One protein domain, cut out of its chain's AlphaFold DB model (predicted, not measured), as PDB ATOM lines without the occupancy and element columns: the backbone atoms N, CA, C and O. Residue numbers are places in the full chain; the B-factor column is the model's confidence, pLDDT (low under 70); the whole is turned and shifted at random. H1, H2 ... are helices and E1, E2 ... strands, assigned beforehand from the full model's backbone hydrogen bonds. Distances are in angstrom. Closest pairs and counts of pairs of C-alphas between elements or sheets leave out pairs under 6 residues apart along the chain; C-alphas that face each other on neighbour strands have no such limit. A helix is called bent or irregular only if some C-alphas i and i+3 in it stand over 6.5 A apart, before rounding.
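What this domain is: This is residues 7 to 130 of the 646 residues of the protein "ULP_PROTEASE domain-containing protein" of Pyrenophora tritici-repentis (UniProt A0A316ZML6). A small three-stranded sheet, E1, E2 and E5, has the long helix H1 laid along one face, and the two-stranded hairpin of E3 and E4 is set away from this sheet. H2 and H3 only graze the sheet, and H4 lies beyond them, away from the sheet, with a long link, residues 71 to 89, looping between E5 and H2. The printed part has 124 residues, with four named helices and five named strands in the order E1 E2 E3 E4 H1 E5 H2 H3 H4. The larger sheet has the order E1, E2, E5 and is mixed, and the class is mixed, helices and strands. The whole is compact, with a radius of gyration of the C-alphas of 15.0 A and spans of 45 by 37 by 28 A.

Where its parts are: Find C-alpha 7 at (202.891, 200.249, 204.632), where E1 begins; it runs through residues 7 to 11, 13.1 A. E2 is residues 16 to 20, 13.3 A, E3 residues 26 to 29, and E4 residues 32 to 38, 13.1 A. At C-alpha 43, (199.796, 188.482, 201.397), you meet H1, which runs to residue 58, 23.0 A. E5 follows at residues 67 to 70, then H2 at 90 to 102, 18.5 A, and H3 at 111 to 114. H4, residues 117 to 127, 15.3 A, ends at C-alpha 127, (192.850, 212.034, 204.781); it is irregular, with C-alphas 118 and 121 7.6 A apart.

How they stand to each other: Begin at the sheet, where E1 and E2 form an antiparallel hairpin, N 9 and O 18 being 2.9 A apart, within hydrogen-bond range. E5 is parallel to E2, with N 69 and O 17 at 3.0 A. H1 is on this sheet in two layers, a helix on one face of a sheet, at a height over the sheet of 9.5 A. It is over E2 and, only just, over E1, with 3 C-alphas there, and runs along the strands at 20 degrees to E2 on the local plane. H2 only grazes the sheet with residues 91 to 98, and H3 with residues 111 to 112. H4 is not on it. H2 and H4 only just touch, with 3 pairs of C-alphas within 8 A, by residues 96 to 100 of H2 alone; they are about perpendicular at 78 degrees, and their closest C-alphas, of Tyr 100 and Met 127, are 6.1 A apart. In the antiparallel hairpin of E3 and E4, N 27 and O 37 are 2.9 A apart; both strands are apart from E1, E2 and E5. In H1 and H2 every O i to N i+4 pair is within hydrogen-bond range, in H4 5 of 7, and H3 is too short for such a pair.

The domain as a whole: The two C-alphas farthest apart, of Gly 60 and Lys 84, are 45.5 A apart. The printed part has no cut, and the link from E5 to H2 is long, with 19 residues. The mean pLDDT of the printed part is 84.1; look for low confidence, under 70, at residues 33, 83 and 85 to 88.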
ATOM      1  N   LEU A   7     201.830 199.532 203.932       92.31
ATOM      2  CA  LEU A   7     202.891 200.249 204.632       92.31
ATOM      3  C   LEU A   7     203.225 199.579 205.969       92.31
ATOM      4  O   LEU A   7     202.372 199.464 206.851       92.31
ATOM      5  N   LEU A   8     204.490 199.195 206.146       92.50
ATOM      6  CA  LEU A   8     205.047 198.793 207.437       92.50
ATOM      7  C   LEU A   8     205.838 199.966 208.027       92.50
ATOM      8  O   LEU A   8     206.877 200.336 207.489       92.50
ATOM      9  N   VAL A   9     205.378 200.515 209.152       90.00
ATOM     10  CA  VAL A   9     206.133 201.506 209.934       90.00
ATOM     11  C   VAL A   9     206.777 200.802 211.126       90.00
ATOM     12  O   VAL A   9     206.084 200.124 211.890       90.00
ATOM     13  N   VAL A  10     208.091 200.965 211.292       89.88
ATOM     14  CA  VAL A  10     208.884 200.343 212.364       89.88
ATOM     15  C   VAL A  10     209.605 201.428 213.162       89.88
ATOM     16  O   VAL A  10     210.478 202.116 212.642       89.88
ATOM     17  N   ASP A  11     209.255 201.566 214.438       87.38
ATOM     18  CA  ASP A  11     209.981 202.387 215.409       87.38
ATOM     19  C   ASP A  11     210.992 201.484 216.129       87.38
ATOM     20  O   ASP A  11     210.634 200.729 217.041       87.38
ATOM     21  N   ILE A  12     212.249 201.534 215.678       88.12
ATOM     22  CA  ILE A  12     213.354 200.735 216.230       88.12
ATOM     23  C   ILE A  12     213.739 201.159 217.653       88.12
ATOM     24  O   ILE A  12     214.227 200.332 218.416       88.12
ATOM     25  N   THR A  13     213.482 202.409 218.046       84.75
ATOM     26  CA  THR A  13     213.812 202.922 219.383       84.75
ATOM     27  C   THR A  13     212.808 202.428 220.421       84.75
ATOM     28  O   THR A  13     213.196 202.002 221.503       84.75
ATOM     29  N   LYS A  14     211.509 202.443 220.092       84.44
ATOM     30  CA  LYS A  14     210.435 201.961 220.981       84.44
ATOM     31  C   LYS A  14     210.096 200.481 220.805       84.44
ATOM     32  O   LYS A  14     209.220 199.990 221.512       84.44
ATOM     33  N   ARG A  15     210.724 199.788 219.849       87.25
ATOM     34  CA  ARG A  15     210.402 198.400 219.469       87.25
ATOM     35  C   ARG A  15     208.914 198.216 219.147       87.25
ATOM     36  O   ARG A  15     208.257 197.300 219.638       87.25
ATOM     37  N   THR A  16     208.351 199.094 218.313       88.00
ATOM     38  CA  THR A  16     206.951 198.961 217.858       88.00
ATOM     39  C   THR A  16     206.860 198.889 216.342       88.00
ATOM     40  O   THR A  16     207.578 199.596 215.641       88.00
ATOM     41  N   ALA A  17     205.969 198.039 215.836       89.88
ATOM     42  CA  ALA A  17     205.727 197.890 214.405       89.88
ATOM     43  C   ALA A  17     204.228 197.988 214.095       89.88
ATOM     44  O   ALA A  17     203.379 197.441 214.815       89.88
ATOM     45  N   ARG A  18     203.884 198.707 213.026       90.50
ATOM     46  CA  ARG A  18     202.500 198.914 212.592       90.50
ATOM     47  C   ARG A  18     202.353 198.645 211.103       90.50
ATOM     48  O   ARG A  18     203.040 199.260 210.296       90.50
ATOM     49  N   TRP A  19     201.453 197.722 210.769       92.12
ATOM     50  CA  TRP A  19     201.045 197.444 209.391       92.12
ATOM     51  C   TRP A  19     199.780 198.234 209.061       92.12
ATOM     52  O   TRP A  19     198.801 198.162 209.812       92.12
ATOM     53  N   PHE A  20     199.802 198.959 207.946       91.69
ATOM     54  CA  PHE A  20     198.692 199.742 207.410       91.69
ATOM     55  C   PHE A  20     198.360 199.241 206.005       91.69
ATOM     56  O   PHE A  20     199.248 199.092 205.166       91.69
ATOM     57  N   ASP A  21     197.081 198.980 205.750       90.62
ATOM     58  CA  ASP A  21     196.617 198.344 204.519       90.62
ATOM     59  C   ASP A  21     195.270 198.943 204.101       90.62
ATOM     60  O   ASP A  21     194.294 198.864 204.846       90.62
ATOM     61  N   GLY A  22     195.225 199.561 202.918       88.50
ATOM     62  CA  GLY A  22     194.030 200.227 202.391       88.50
ATOM     63  C   GLY A  22     192.938 199.276 201.888       88.50
ATOM     64  O   GLY A  22     191.842 199.740 201.583       88.50
ATOM     65  N   LEU A  23     193.207 197.966 201.798       87.94
ATOM     66  CA  LEU A  23     192.228 196.916 201.462       87.94
ATOM     67  C   LEU A  23     191.865 196.039 202.670       87.94
ATOM     68  O   LEU A  23     191.388 194.912 202.511       87.94
ATOM     69  N   LEU A  24     192.103 196.522 203.891       85.06
ATOM     70  CA  LEU A  24     191.812 195.757 205.096       85.06
ATOM     71  C   LEU A  24     190.302 195.660 205.355       85.06
ATOM     72  O   LEU A  24     189.688 196.542 205.956       85.06
ATOM     73  N   ASP A  25     189.705 194.542 204.952       84.38
ATOM     74  CA  ASP A  25     188.308 194.245 205.261       84.38
ATOM     75  C   ASP A  25     188.126 193.878 206.746       84.38
ATOM     76  O   ASP A  25     188.801 192.998 207.299       84.38
ATOM     77  N   LEU A  26     187.155 194.533 207.384       85.06
ATOM     78  CA  LEU A  26     186.738 194.278 208.759       85.06
ATOM     79  C   LEU A  26     185.349 193.631 208.798       85.06
ATOM     80  O   LEU A  26     184.453 194.011 208.052       85.06
ATOM     81  N   GLU A  27     185.143 192.710 209.734       85.31
ATOM     82  CA  GLU A  27     183.838 192.104 210.023       85.31
ATOM     83  C   GLU A  27     183.547 192.120 211.531       85.31
ATOM     84  O   GLU A  27     184.471 192.157 212.351       85.31
ATOM     85  N   ARG A  28     182.266 192.094 211.925       83.94
ATOM     86  CA  ARG A  28     181.890 192.017 213.348       83.94
ATOM     87  C   ARG A  28     182.368 190.697 213.958       83.94
ATOM     88  O   ARG A  28     182.216 189.629 213.365       83.94
ATOM     89  N   SER A  29     182.953 190.756 215.153       79.62
ATOM     90  CA  SER A  29     183.443 189.567 215.847       79.62
ATOM     91  C   SER A  29     182.287 188.766 216.433       79.62
ATOM     92  O   SER A  29     181.564 189.248 217.300       79.62
ATOM     93  N   ARG A  30     182.170 187.493 216.036       78.75
ATOM     94  CA  ARG A  30     181.138 186.571 216.553       78.75
ATOM     95  C   ARG A  30     181.179 186.386 218.075       78.75
ATOM     96  O   ARG A  30     180.163 186.063 218.668       78.75
ATOM     97  N   SER A  31     182.343 186.576 218.699       76.69
ATOM     98  CA  SER A  31     182.532 186.454 220.151       76.69
ATOM     99  C   SER A  31     182.326 187.760 220.927       76.69
ATOM    100  O   SER A  31     182.182 187.721 222.145       76.69
ATOM    101  N   HIS A  32     182.361 188.915 220.255       75.00
ATOM    102  CA  HIS A  32     182.345 190.245 220.871       75.00
ATOM    103  C   HIS A  32     181.595 191.205 219.936       75.00
ATOM    104  O   HIS A  32     182.216 191.776 219.036       75.00
ATOM    105  N   ALA A  33     180.284 191.365 220.136       69.56
ATOM    106  CA  ALA A  33     179.392 192.070 219.207       69.56
ATOM    107  C   ALA A  33     179.881 193.484 218.824       69.56
ATOM    108  O   ALA A  33     179.842 193.850 217.649       69.56
ATOM    109  N   ASP A  34     180.438 194.219 219.790       72.00
ATOM    110  CA  ASP A  34     180.882 195.615 219.636       72.00
ATOM    111  C   ASP A  34     182.287 195.760 219.022       72.00
ATOM    112  O   ASP A  34     182.828 196.861 218.921       72.00
ATOM    113  N   LYS A  35     182.945 194.651 218.656       75.25
ATOM    114  CA  LYS A  35     184.342 194.655 218.198       75.25
ATOM    115  C   LYS A  35     184.464 194.105 216.788       75.25
ATOM    116  O   LYS A  35     184.067 192.980 216.498       75.25
ATOM    117  N   TYR A  36     185.149 194.855 215.935       80.94
ATOM    118  CA  TYR A  36     185.498 194.409 214.593       80.94
ATOM    119  C   TYR A  36     186.801 193.598 214.597       80.94
ATOM    120  O   TYR A  36     187.798 193.964 215.239       80.94
ATOM    121  N   ARG A  37     186.817 192.481 213.864       81.88
ATOM    122  CA  ARG A  37     188.011 191.682 213.560       81.88
ATOM    123  C   ARG A  37     188.403 191.857 212.096       81.88
ATOM    124  O   ARG A  37     187.572 192.189 211.262       81.88
ATOM    125  N   ILE A  38     189.683 191.642 211.807       85.06
ATOM    126  CA  ILE A  38     190.178 191.597 210.430       85.06
ATOM    127  C   ILE A  38     189.617 190.320 209.805       85.06
ATOM    128  O   ILE A  38     189.791 189.244 210.382       85.06
ATOM    129  N   ARG A  39     188.929 190.445 208.667       82.38
ATOM    130  CA  ARG A  39     188.310 189.319 207.956       82.38
ATOM    131  C   ARG A  39     189.370 188.387 207.374       82.38
ATOM    132  O   ARG A  39     189.292 187.174 207.540       82.38
ATOM    133  N   GLN A  40     190.372 188.971 206.722       81.00
ATOM    134  CA  GLN A  40     191.499 188.272 206.116       81.00
ATOM    135  C   GLN A  40     192.724 189.195 206.095       81.00
ATOM    136  O   GLN A  40     192.594 190.394 205.862       81.00
ATOM    137  N   MET A  41     193.914 188.636 206.326       80.50
ATOM    138  CA  MET A  41     195.175 189.337 206.071       80.50
ATOM    139  C   MET A  41     195.578 189.131 204.610       80.50
ATOM    140  O   MET A  41     195.551 188.003 204.117       80.50
ATOM    141  N   LEU A  42     195.965 190.200 203.918       81.62
ATOM    142  CA  LEU A  42     196.498 190.095 202.562       81.62
ATOM    143  C   LEU A  42     197.974 189.677 202.591       81.62
ATOM    144  O   LEU A  42     198.710 189.975 203.532       81.62
ATOM    145  N   ARG A  43     198.426 189.013 201.522       83.06
ATOM    146  CA  ARG A  43     199.796 188.482 201.397       83.06
ATOM    147  C   ARG A  43     200.912 189.510 201.688       83.06
ATOM    148  O   ARG A  43     201.906 189.102 202.287       83.06
ATOM    149  N   PRO A  44     200.793 190.814 201.347       85.44
ATOM    150  CA  PRO A  44     201.779 191.813 201.766       85.44
ATOM    151  C   PRO A  44     201.939 191.936 203.291       85.44
ATOM    152  O   PRO A  44     203.063 192.107 203.753       85.44
ATOM    153  N   GLY A  45     200.877 191.751 204.084       85.38
ATOM    154  CA  GLY A  45     200.951 191.745 205.551       85.38
ATOM    155  C   GLY A  45     201.714 190.541 206.118       85.38
ATOM    156  O   GLY A  45     202.486 190.683 207.066       85.38
ATOM    157  N   GLU A  46     201.586 189.361 205.500       85.31
ATOM    158  CA  GLU A  46     202.418 188.193 205.844       85.31
ATOM    159  C   GLU A  46     203.902 188.437 205.532       85.31
ATOM    160  O   GLU A  46     204.785 188.045 206.298       85.31
ATOM    161  N   VAL A  47     204.183 189.088 204.398       87.62
ATOM    162  CA  VAL A  47     205.543 189.466 203.991       87.62
ATOM    163  C   VAL A  47     206.112 190.524 204.938       87.62
ATOM    164  O   VAL A  47     207.249 190.378 205.375       87.62
ATOM    165  N   ALA A  48     205.320 191.518 205.344       89.31
ATOM    166  CA  ALA A  48     205.709 192.521 206.332       89.31
ATOM    167  C   ALA A  48     206.096 191.890 207.683       89.31
ATOM    168  O   ALA A  48     207.104 192.274 208.274       89.31
ATOM    169  N   GLY A  49     205.368 190.862 208.136       87.62
ATOM    170  CA  GLY A  49     205.737 190.090 209.328       87.62
ATOM    171  C   GLY A  49     207.084 189.363 209.194       87.62
ATOM    172  O   GLY A  49     207.854 189.312 210.153       87.62
ATOM    173  N   LYS A  50     207.410 188.840 208.004       89.38
ATOM    174  CA  LYS A  50     208.722 188.222 207.721       89.38
ATOM    175  C   LYS A  50     209.847 189.256 207.658       89.38
ATOM    176  O   LYS A  50     210.914 189.004 208.209       89.38
ATOM    177  N   ILE A  51     209.599 190.416 207.045       89.62
ATOM    178  CA  ILE A  51     210.538 191.548 207.018       89.62
ATOM    179  C   ILE A  51     210.852 192.002 208.447       89.62
ATOM    180  O   ILE A  51     212.021 192.161 208.786       89.62
ATOM    181  N   LEU A  52     209.839 192.118 209.313       90.50
ATOM    182  CA  LEU A  52     210.039 192.478 210.718       90.50
ATOM    183  C   LEU A  52     210.920 191.466 211.470       90.50
ATOM    184  O   LEU A  52     211.808 191.884 212.202       90.50
ATOM    185  N   CYS A  53     210.743 190.160 211.238       88.56
ATOM    186  CA  CYS A  53     211.619 189.135 211.825       88.56
ATOM    187  C   CYS A  53     213.082 189.282 211.352       88.56
ATOM    188  O   CYS A  53     214.006 189.018 212.116       88.56
ATOM    189  N   GLY A  54     213.303 189.712 210.104       88.62
ATOM    190  CA  GLY A  54     214.642 190.028 209.595       88.62
ATOM    191  C   GLY A  54     215.241 191.288 210.229       88.62
ATOM    192  O   GLY A  54     216.430 191.315 210.527       88.62
ATOM    193  N   ILE A  55     214.418 192.309 210.494       89.19
ATOM    194  CA  ILE A  55     214.832 193.523 211.220       89.19
ATOM    195  C   ILE A  55     215.215 193.185 212.669       89.19
ATOM    196  O   ILE A  55     216.242 193.662 213.139       89.19
ATOM    197  N   GLU A  56     214.444 192.337 213.357       87.62
ATOM    198  CA  GLU A  56     214.789 191.820 214.695       87.62
ATOM    199  C   GLU A  56     216.165 191.139 214.689       87.62
ATOM    200  O   GLU A  56     217.037 191.504 215.474       87.62
ATOM    201  N   GLN A  57     216.402 190.236 213.733       87.69
ATOM    202  CA  GLN A  57     217.684 189.541 213.600       87.69
ATOM    203  C   GLN A  57     218.862 190.497 213.329       87.69
ATOM    204  O   GLN A  57     219.938 190.312 213.895       87.69
ATOM    205  N   LEU A  58     218.675 191.526 212.492       88.25
ATOM    206  CA  LEU A  58     219.706 192.536 212.202       88.25
ATOM    207  C   LEU A  58     220.019 193.445 213.398       88.25
ATOM    208  O   LEU A  58     221.134 193.949 213.503       88.25
ATOM    209  N   LEU A  59     219.053 193.651 214.294       89.38
ATOM    210  CA  LEU A  59     219.209 194.442 215.517       89.38
ATOM    211  C   LEU A  59     219.700 193.599 216.712       89.38
ATOM    212  O   LEU A  59     219.850 194.130 217.813       89.38
ATOM    213  N   GLY A  60     219.999 192.312 216.492       81.69
ATOM    214  CA  GLY A  60     220.495 191.384 217.512       81.69
ATOM    215  C   GLY A  60     219.421 190.876 218.475       81.69
ATOM    216  O   GLY A  60     219.753 190.325 219.523       81.69
ATOM    217  N   ASP A  61     218.142 191.066 218.148       77.25
ATOM    218  CA  ASP A  61     217.022 190.682 218.998       77.25
ATOM    219  C   ASP A  61     216.537 189.255 218.724       77.25
ATOM    220  O   ASP A  61     216.572 188.738 217.605       77.25
ATOM    221  N   GLU A  62     215.969 188.641 219.758       77.81
ATOM    222  CA  GLU A  62     215.123 187.464 219.587       77.81
ATOM    223  C   GLU A  62     213.839 187.817 218.819       77.81
ATOM    224  O   GLU A  62     213.302 188.924 218.911       77.81
ATOM    225  N   ARG A  63     213.298 186.838 218.094       78.94
ATOM    226  CA  ARG A  63     212.068 187.002 217.317       78.94
ATOM    227  C   ARG A  63     210.863 187.315 218.215       78.94
ATOM    228  O   ARG A  63     210.595 186.584 219.165       78.94
ATOM    229  N   GLY A  64     210.071 188.321 217.845       78.31
ATOM    230  CA  GLY A  64     208.859 188.733 218.561       78.31
ATOM    231  C   GLY A  64     209.086 189.759 219.676       78.31
ATOM    232  O   GLY A  64     208.234 189.902 220.553       78.31
ATOM    233  N   ARG A  65     210.215 190.476 219.656       85.81
ATOM    234  CA  ARG A  65     210.529 191.568 220.592       85.81
ATOM    235  C   ARG A  65     209.832 192.882 220.228       85.81
ATOM    236  O   ARG A  65     209.671 193.730 221.105       85.81
ATOM    237  N   PHE A  66     209.370 193.058 218.986       88.38
ATOM    238  CA  PHE A  66     208.546 194.213 218.605       88.38
ATOM    239  C   PHE A  66     207.060 194.027 218.968       88.38
ATOM    240  O   PHE A  66     206.441 193.027 218.603       88.38
ATOM    241  N   ASP A  67     206.420 195.046 219.564       87.94
ATOM    242  CA  ASP A  67     204.948 195.132 219.630       87.94
ATOM    243  C   ASP A  67     204.405 195.381 218.217       87.94
ATOM    244  O   ASP A  67     204.271 196.528 217.781       87.94
ATOM    245  N   ALA A  68     204.122 194.301 217.489       88.12
ATOM    246  CA  ALA A  68     203.689 194.301 216.095       88.12
ATOM    247  C   ALA A  68     202.164 194.162 215.968       88.12
ATOM    248  O   ALA A  68     201.582 193.186 216.443       88.12
ATOM    249  N   LYS A  69     201.492 195.134 215.327       87.81
ATOM    250  CA  LYS A  69     200.023 195.124 215.140       87.81
ATOM    251  C   LYS A  69     199.593 195.751 213.819       87.81
ATOM    252  O   LYS A  69     200.115 196.786 213.422       87.81
ATOM    253  N   THR A  70     198.571 195.183 213.188       89.25
ATOM    254  CA  THR A  70     197.858 195.825 212.075       89.25
ATOM    255  C   THR A  70     196.912 196.903 212.603       89.25
ATOM    256  O   THR A  70     196.141 196.651 213.536       89.25
ATOM    257  N   ALA A  71     196.958 198.097 212.015       87.94
ATOM    258  CA  ALA A  71     195.972 199.141 212.261       87.94
ATOM    259  C   ALA A  71     194.654 198.766 211.570       87.94
ATOM    260  O   ALA A  71     194.643 198.483 210.379       87.94
ATOM    261  N   LYS A  72     193.551 198.730 212.328       85.38
ATOM    262  CA  LYS A  72     192.237 198.316 211.805       85.38
ATOM    263  C   LYS A  72     191.473 199.463 211.154       85.38
ATOM    264  O   LYS A  72     190.897 199.287 210.093       85.38
ATOM    265  N   TYR A  73     191.436 200.610 211.826       87.56
ATOM    266  CA  TYR A  73     190.552 201.723 211.489       87.56
ATOM    267  C   TYR A  73     191.328 202.775 210.695       87.56
ATOM    268  O   TYR A  73     191.661 203.850 211.196       87.56
ATOM    269  N   VAL A  74     191.688 202.382 209.474       89.81
ATOM    270  CA  VAL A  74     192.337 203.210 208.452       89.81
ATOM    271  C   VAL A  74     191.336 203.490 207.323       89.81
ATOM    272  O   VAL A  74     190.430 202.674 207.131       89.81
ATOM    273  N   PRO A  75     191.472 204.595 206.572       90.69
ATOM    274  CA  PRO A  75     190.642 204.837 205.395       90.69
ATOM    275  C   PRO A  75     190.832 203.736 204.342       90.69
ATOM    276  O   PRO A  75     191.942 203.271 204.094       90.69
ATOM    277  N   HIS A  76     189.748 203.292 203.718       91.38
ATOM    278  CA  HIS A  76     189.758 202.179 202.776       91.38
ATOM    279  C   HIS A  76     189.927 202.687 201.332       91.38
ATOM    280  O   HIS A  76     189.048 203.367 200.805       91.38
ATOM    281  N   GLN A  77     190.981 202.257 200.625       86.88
ATOM    282  CA  GLN A  77     191.432 202.792 199.319       86.88
ATOM    283  C   GLN A  77     190.418 202.713 198.155       86.88
ATOM    284  O   GLN A  77     190.645 203.264 197.079       86.88
ATOM    285  N   THR A  78     189.337 201.955 198.331       82.06
ATOM    286  CA  THR A  78     188.202 201.846 197.399       82.06
ATOM    287  C   THR A  78     186.935 202.535 197.918       82.06
ATOM    288  O   THR A  78     186.330 203.314 197.186       82.06
ATOM    289  N   ARG A  79     186.510 202.263 199.164       85.19
ATOM    290  CA  ARG A  79     185.260 202.804 199.733       85.19
ATOM    291  C   ARG A  79     185.387 204.300 200.023       85.19
ATOM    292  O   ARG A  79     184.566 205.078 199.539       85.19
ATOM    293  N   ASP A  80     186.472 204.683 200.691       86.38
ATOM    294  CA  ASP A  80     186.746 206.046 201.160       86.38
ATOM    295  C   ASP A  80     187.575 206.866 200.147       86.38
ATOM    296  O   ASP A  80     187.964 207.993 200.428       86.38
ATOM    297  N   ASN A  81     187.838 206.320 198.952       80.31
ATOM    298  CA  ASN A  81     188.478 207.047 197.854       80.31
ATOM    299  C   ASN A  81     187.446 207.889 197.099       80.31
ATOM    300  O   ASN A  81     186.438 207.350 196.636       80.31
ATOM    301  N   ALA A  82     187.692 209.185 196.942       74.62
ATOM    302  CA  ALA A  82     186.844 210.086 196.168       74.62
ATOM    303  C   ALA A  82     186.817 209.721 194.667       74.62
ATOM    304  O   ALA A  82     185.765 209.802 194.034       74.62
ATOM    305  N   PHE A  83     187.928 209.221 194.113       66.88
ATOM    306  CA  PHE A  83     188.002 208.763 192.725       66.88
ATOM    307  C   PHE A  83     187.508 207.311 192.593       66.88
ATOM    308  O   PHE A  83     188.229 206.348 192.869       66.88
ATOM    309  N   LYS A  84     186.240 207.142 192.200       73.62
ATOM    310  CA  LYS A  84     185.589 205.826 192.076       73.62
ATOM    311  C   LYS A  84     186.067 205.050 190.835       73.62
ATOM    312  O   LYS A  84     186.522 205.628 189.855       73.62
ATOM    313  N   GLY A  85     185.956 203.719 190.885       55.56
ATOM    314  CA  GLY A  85     186.342 202.821 189.782       55.56
ATOM    315  C   GLY A  85     187.847 202.535 189.655       55.56
ATOM    316  O   GLY A  85     188.276 201.913 188.687       55.56
ATOM    317  N   ASP A  86     188.673 202.965 190.612       63.59
ATOM    318  CA  ASP A  86     190.120 202.748 190.555       63.59
ATOM    319  C   ASP A  86     190.550 201.374 191.095       63.59
ATOM    320  O   ASP A  86     190.729 201.168 192.298       63.59
ATOM    321  N   HIS A  87     190.785 200.439 190.177       61.00
ATOM    322  CA  HIS A  87     191.295 199.099 190.479       61.00
ATOM    323  C   HIS A  87     192.790 199.056 190.875       61.00
ATOM    324  O   HIS A  87     193.294 197.989 191.218       61.00
ATOM    325  N   GLY A  88     193.514 200.183 190.831       69.62
ATOM    326  CA  GLY A  88     194.959 200.282 191.085       69.62
ATOM    327  C   GLY A  88     195.343 201.324 192.141       69.62
ATOM    328  O   GLY A  88     196.431 201.896 192.063       69.62
ATOM    329  N   ALA A  89     194.456 201.613 193.097       78.38
ATOM    330  CA  ALA A  89     194.621 202.704 194.065       78.38
ATOM    331  C   ALA A  89     195.684 202.472 195.163       78.38
ATOM    332  O   ALA A  89     196.020 203.414 195.873       78.38
ATOM    333  N   CYS A  90     196.229 201.259 195.324       82.75
ATOM    334  CA  CYS A  90     197.082 200.896 196.469       82.75
ATOM    335  C   CYS A  90     198.438 201.615 196.537       82.75
ATOM    336  O   CYS A  90     198.873 201.972 197.628       82.75
ATOM    337  N   GLY A  91     199.091 201.869 195.400       83.62
ATOM    338  CA  GLY A  91     200.317 202.679 195.357       83.62
ATOM    339  C   GLY A  91     200.065 204.125 195.817       83.62
ATOM    340  O   GLY A  91     200.642 204.540 196.821       83.62
ATOM    341  N   PRO A  92     199.147 204.863 195.159       83.50
ATOM    342  CA  PRO A  92     198.737 206.203 195.586       83.50
ATOM    343  C   PRO A  92     198.231 206.255 197.034       83.50
ATOM    344  O   PRO A  92     198.542 207.193 197.757       83.50
ATOM    345  N   TYR A  93     197.506 205.230 197.494       91.56
ATOM    346  CA  TYR A  93     197.041 205.143 198.879       91.56
ATOM    347  C   TYR A  93     198.197 205.152 199.885       91.56
ATOM    348  O   TYR A  93     198.136 205.890 200.864       91.56
ATOM    349  N   VAL A  94     199.264 204.376 199.651       91.75
ATOM    350  CA  VAL A  94     200.436 204.357 200.547       91.75
ATOM    351  C   VAL A  94     201.107 205.730 200.623       91.75
ATOM    352  O   VAL A  94     201.525 206.128 201.707       91.75
ATOM    353  N   ILE A  95     201.166 206.467 199.510       89.81
ATOM    354  CA  ILE A  95     201.722 207.824 199.471       89.81
ATOM    355  C   ILE A  95     200.852 208.812 200.254       89.81
ATOM    356  O   ILE A  95     201.341 209.398 201.217       89.81
ATOM    357  N   ALA A  96     199.558 208.913 199.936       87.19
ATOM    358  CA  ALA A  96     198.638 209.792 200.664       87.19
ATOM    359  C   ALA A  96     198.595 209.456 202.168       87.19
ATOM    360  O   ALA A  96     198.469 210.339 203.014       87.19
ATOM    361  N   PHE A  97     198.726 208.174 202.528       91.56
ATOM    362  CA  PHE A  97     198.759 207.746 203.925       91.56
ATOM    363  C   PHE A  97     200.074 208.136 204.622       91.56
ATOM    364  O   PHE A  97     200.052 208.505 205.794       91.56
ATOM    365  N   LEU A  98     201.215 208.094 203.923       90.75
ATOM    366  CA  LEU A  98     202.488 208.611 204.436       90.75
ATOM    367  C   LEU A  98     202.420 210.122 204.670       90.75
ATOM    368  O   LEU A  98     202.768 210.576 205.759       90.75
ATOM    369  N   GLU A  99     201.919 210.893 203.705       88.12
ATOM    370  CA  GLU A  99     201.696 212.332 203.877       88.12
ATOM    371  C   GLU A  99     200.772 212.620 205.058       88.12
ATOM    372  O   GLU A  99     201.090 213.452 205.903       88.12
ATOM    373  N   TYR A 100     199.669 211.876 205.184       89.69
ATOM    374  CA  TYR A 100     198.745 211.999 206.308       89.69
ATOM    375  C   TYR A 100     199.424 211.727 207.666       89.69
ATOM    376  O   TYR A 100     199.136 212.416 208.647       89.69
ATOM    377  N   LEU A 101     200.373 210.782 207.736       87.94
ATOM    378  CA  LEU A 101     201.187 210.538 208.934       87.94
ATOM    379  C   LEU A 101     202.188 211.669 209.231       87.94
ATOM    380  O   LEU A 101     202.405 211.969 210.405       87.94
ATOM    381  N   TYR A 102     202.803 212.280 208.214       85.56
ATOM    382  CA  TYR A 102     203.781 213.366 208.392       85.56
ATOM    383  C   TYR A 102     203.128 214.724 208.684       85.56
ATOM    384  O   TYR A 102     203.596 215.451 209.560       85.56
ATOM    385  N   ASN A 103     202.009 215.030 208.025       84.00
ATOM    386  CA  ASN A 103     201.213 216.243 208.239       84.00
ATOM    387  C   ASN A 103     200.531 216.272 209.621       84.00
ATOM    388  O   ASN A 103     200.080 217.327 210.060       84.00
ATOM    389  N   ASN A 104     200.507 215.141 210.336       82.94
ATOM    390  CA  ASN A 104     200.043 215.023 211.715       82.94
ATOM    391  C   ASN A 104     201.217 214.661 212.651       82.94
ATOM    392  O   ASN A 104     201.414 213.485 212.960       82.94
ATOM    393  N   PRO A 105     201.987 215.638 213.184       75.94
ATOM    394  CA  PRO A 105     203.264 215.383 213.874       75.94
ATOM    395  C   PRO A 105     203.190 214.447 215.091       75.94
ATOM    396  O   PRO A 105     204.196 213.899 215.540       75.94
ATOM    397  N   THR A 106     201.999 214.260 215.663       80.94
ATOM    398  CA  THR A 106     201.770 213.355 216.793       80.94
ATOM    399  C   THR A 106     201.533 211.903 216.369       80.94
ATOM    400  O   THR A 106     201.729 211.010 217.197       80.94
ATOM    401  N   TYR A 107     201.152 211.635 215.115       84.06
ATOM    402  CA  TYR A 107     200.697 210.318 214.664       84.06
ATOM    403  C   TYR A 107     201.827 209.293 214.661       84.06
ATOM    404  O   TYR A 107     201.650 208.221 215.235       84.06
ATOM    405  N   LEU A 108     203.014 209.632 214.147       79.44
ATOM    406  CA  LEU A 108     204.194 208.753 214.211       79.44
ATOM    407  C   LEU A 108     204.582 208.385 215.657       79.44
ATOM    408  O   LEU A 108     205.008 207.263 215.923       79.44
ATOM    409  N   ARG A 109     204.364 209.286 216.626       78.38
ATOM    410  CA  ARG A 109     204.579 208.993 218.055       78.38
ATOM    411  C   ARG A 109     203.481 208.099 218.647       78.38
ATOM    412  O   ARG A 109     203.769 207.311 219.544       78.38
ATOM    413  N   HIS A 110     202.254 208.218 218.139       82.00
ATOM    414  CA  HIS A 110     201.013 207.698 218.728       82.00
ATOM    415  C   HIS A 110     200.212 206.791 217.772       82.00
ATOM    416  O   HIS A 110     198.980 206.741 217.821       82.00
ATOM    417  N   LEU A 111     200.892 206.033 216.901       79.69
ATOM    418  CA  LEU A 111     200.269 205.254 215.813       79.69
ATOM    419  C   LEU A 111     199.132 204.327 216.286       79.69
ATOM    420  O   LEU A 111     198.151 204.123 215.581       79.69
ATOM    421  N   ARG A 112     199.228 203.763 217.499       77.94
ATOM    422  CA  ARG A 112     198.197 202.858 218.045       77.94
ATOM    423  C   ARG A 112     196.914 203.574 218.492       77.94
ATOM    424  O   ARG A 112     195.853 202.956 218.467       77.94
ATOM    425  N   SER A 113     196.992 204.816 218.969       82.31
ATOM    426  CA  SER A 113     195.815 205.598 219.384       82.31
ATOM    427  C   SER A 113     195.200 206.375 218.221       82.31
ATOM    428  O   SER A 113     193.985 206.541 218.201       82.31
ATOM    429  N   SER A 114     196.006 206.777 217.238       84.56
ATOM    430  CA  SER A 114     195.539 207.541 216.070       84.56
ATOM    431  C   SER A 114     194.535 206.749 215.215       84.56
ATOM    432  O   SER A 114     193.529 207.302 214.793       84.56
ATOM    433  N   PHE A 115     194.724 205.431 215.058       87.31
ATOM    434  CA  PHE A 115     193.877 204.557 214.222       87.31
ATOM    435  C   PHE A 115     192.989 203.603 215.045       87.31
ATOM    436  O   PHE A 115     193.008 202.378 214.873       87.31
ATOM    437  N   ARG A 116     192.226 204.177 215.983       84.75
ATOM    438  CA  ARG A 116     191.141 203.499 216.712       84.75
ATOM    439  C   ARG A 116     189.769 203.824 216.106       84.75
ATOM    440  O   ARG A 116     189.667 204.714 215.269       84.75
ATOM    441  N   ILE A 117     188.729 203.108 216.541       84.69
ATOM    442  CA  ILE A 117     187.372 203.236 215.990       84.69
ATOM    443  C   ILE A 117     186.793 204.638 216.199       84.69
ATOM    444  O   ILE A 117     186.201 205.184 215.278       84.69
ATOM    445  N   GLU A 118     187.066 205.267 217.343       86.00
ATOM    446  CA  GLU A 118     186.573 206.608 217.691       86.00
ATOM    447  C   GLU A 118     187.194 207.699 216.797       86.00
ATOM    448  O   GLU A 118     186.641 208.782 216.642       86.00
ATOM    449  N   ASN A 119     188.341 207.400 216.178       84.50
ATOM    450  CA  ASN A 119     189.026 208.273 215.228       84.50
ATOM    451  C   ASN A 119     188.760 207.880 213.761       84.50
ATOM    452  O   ASN A 119     189.262 208.561 212.875       84.50
ATOM    453  N   SER A 120     188.002 206.806 213.487       83.31
ATOM    454  CA  SER A 120     187.794 206.251 212.135       83.31
ATOM    455  C   SER A 120     187.318 207.311 211.146       83.31
ATOM    456  O   SER A 120     187.980 207.575 210.145       83.31
ATOM    457  N   ASP A 121     186.188 207.949 211.438       85.06
ATOM    458  CA  ASP A 121     185.521 208.812 210.461       85.06
ATOM    459  C   ASP A 121     186.140 210.210 210.410       85.06
ATOM    460  O   ASP A 121     186.088 210.876 209.377       85.06
ATOM    461  N   ARG A 122     186.853 210.611 211.473       88.38
ATOM    462  CA  ARG A 122     187.808 211.718 211.391       88.38
ATOM    463  C   ARG A 122     188.945 211.370 210.424       88.38
ATOM    464  O   ARG A 122     189.134 212.085 209.455       88.38
ATOM    465  N   ASN A 123     189.628 210.237 210.601       86.06
ATOM    466  CA  ASN A 123     190.743 209.841 209.731       86.06
ATOM    467  C   ASN A 123     190.333 209.701 208.252       86.06
ATOM    468  O   ASN A 123     191.136 210.016 207.379       86.06
ATOM    469  N   LYS A 124     189.103 209.255 207.951       86.25
ATOM    470  CA  LYS A 124     188.571 209.231 206.574       86.25
ATOM    471  C   LYS A 124     188.414 210.635 205.991       86.25
ATOM    472  O   LYS A 124     188.876 210.875 204.879       86.25
ATOM    473  N   ARG A 125     187.775 211.547 206.737       85.19
ATOM    474  CA  ARG A 125     187.548 212.938 206.309       85.19
ATOM    475  C   ARG A 125     188.864 213.702 206.178       85.19
ATOM    476  O   ARG A 125     189.118 214.264 205.122       85.19
ATOM    477  N   ASP A 126     189.717 213.643 207.198       83.75
ATOM    478  CA  ASP A 126     190.993 214.362 207.252       83.75
ATOM    479  C   ASP A 126     192.011 213.861 206.209       83.75
ATOM    480  O   ASP A 126     192.828 214.645 205.736       83.75
ATOM    481  N   MET A 127     191.996 212.565 205.856       86.06
ATOM    482  CA  MET A 127     192.850 212.034 204.781       86.06
ATOM    483  C   MET A 127     192.310 212.387 203.387       86.06
ATOM    484  O   MET A 127     193.100 212.499 202.453       86.06
ATOM    485  N   GLY A 128     190.986 212.519 203.225       79.12
ATOM    486  CA  GLY A 128     190.351 212.988 201.985       79.12
ATOM    487  C   GLY A 128     190.770 212.228 200.717       79.12
ATOM    488  O   GLY A 128     190.900 212.834 199.658       79.12
ATOM    489  N   PHE A 129     191.057 210.924 200.829       85.75
ATOM    490  CA  PHE A 129     191.852 210.200 199.833       85.75
ATOM    491  C   PHE A 129     191.280 210.292 198.408       85.75
ATOM    492  O   PHE A 129     190.153 209.869 198.149       85.75
ATOM    493  N   HIS A 130     192.083 210.781 197.458       79.62
ATOM    494  CA  HIS A 130     191.696 210.922 196.053       79.62
ATOM    495  C   HIS A 130     192.806 210.398 195.131       79.62
ATOM    496  O   HIS A 130     193.701 211.135 194.714       79.62
TER     497      HIS A 130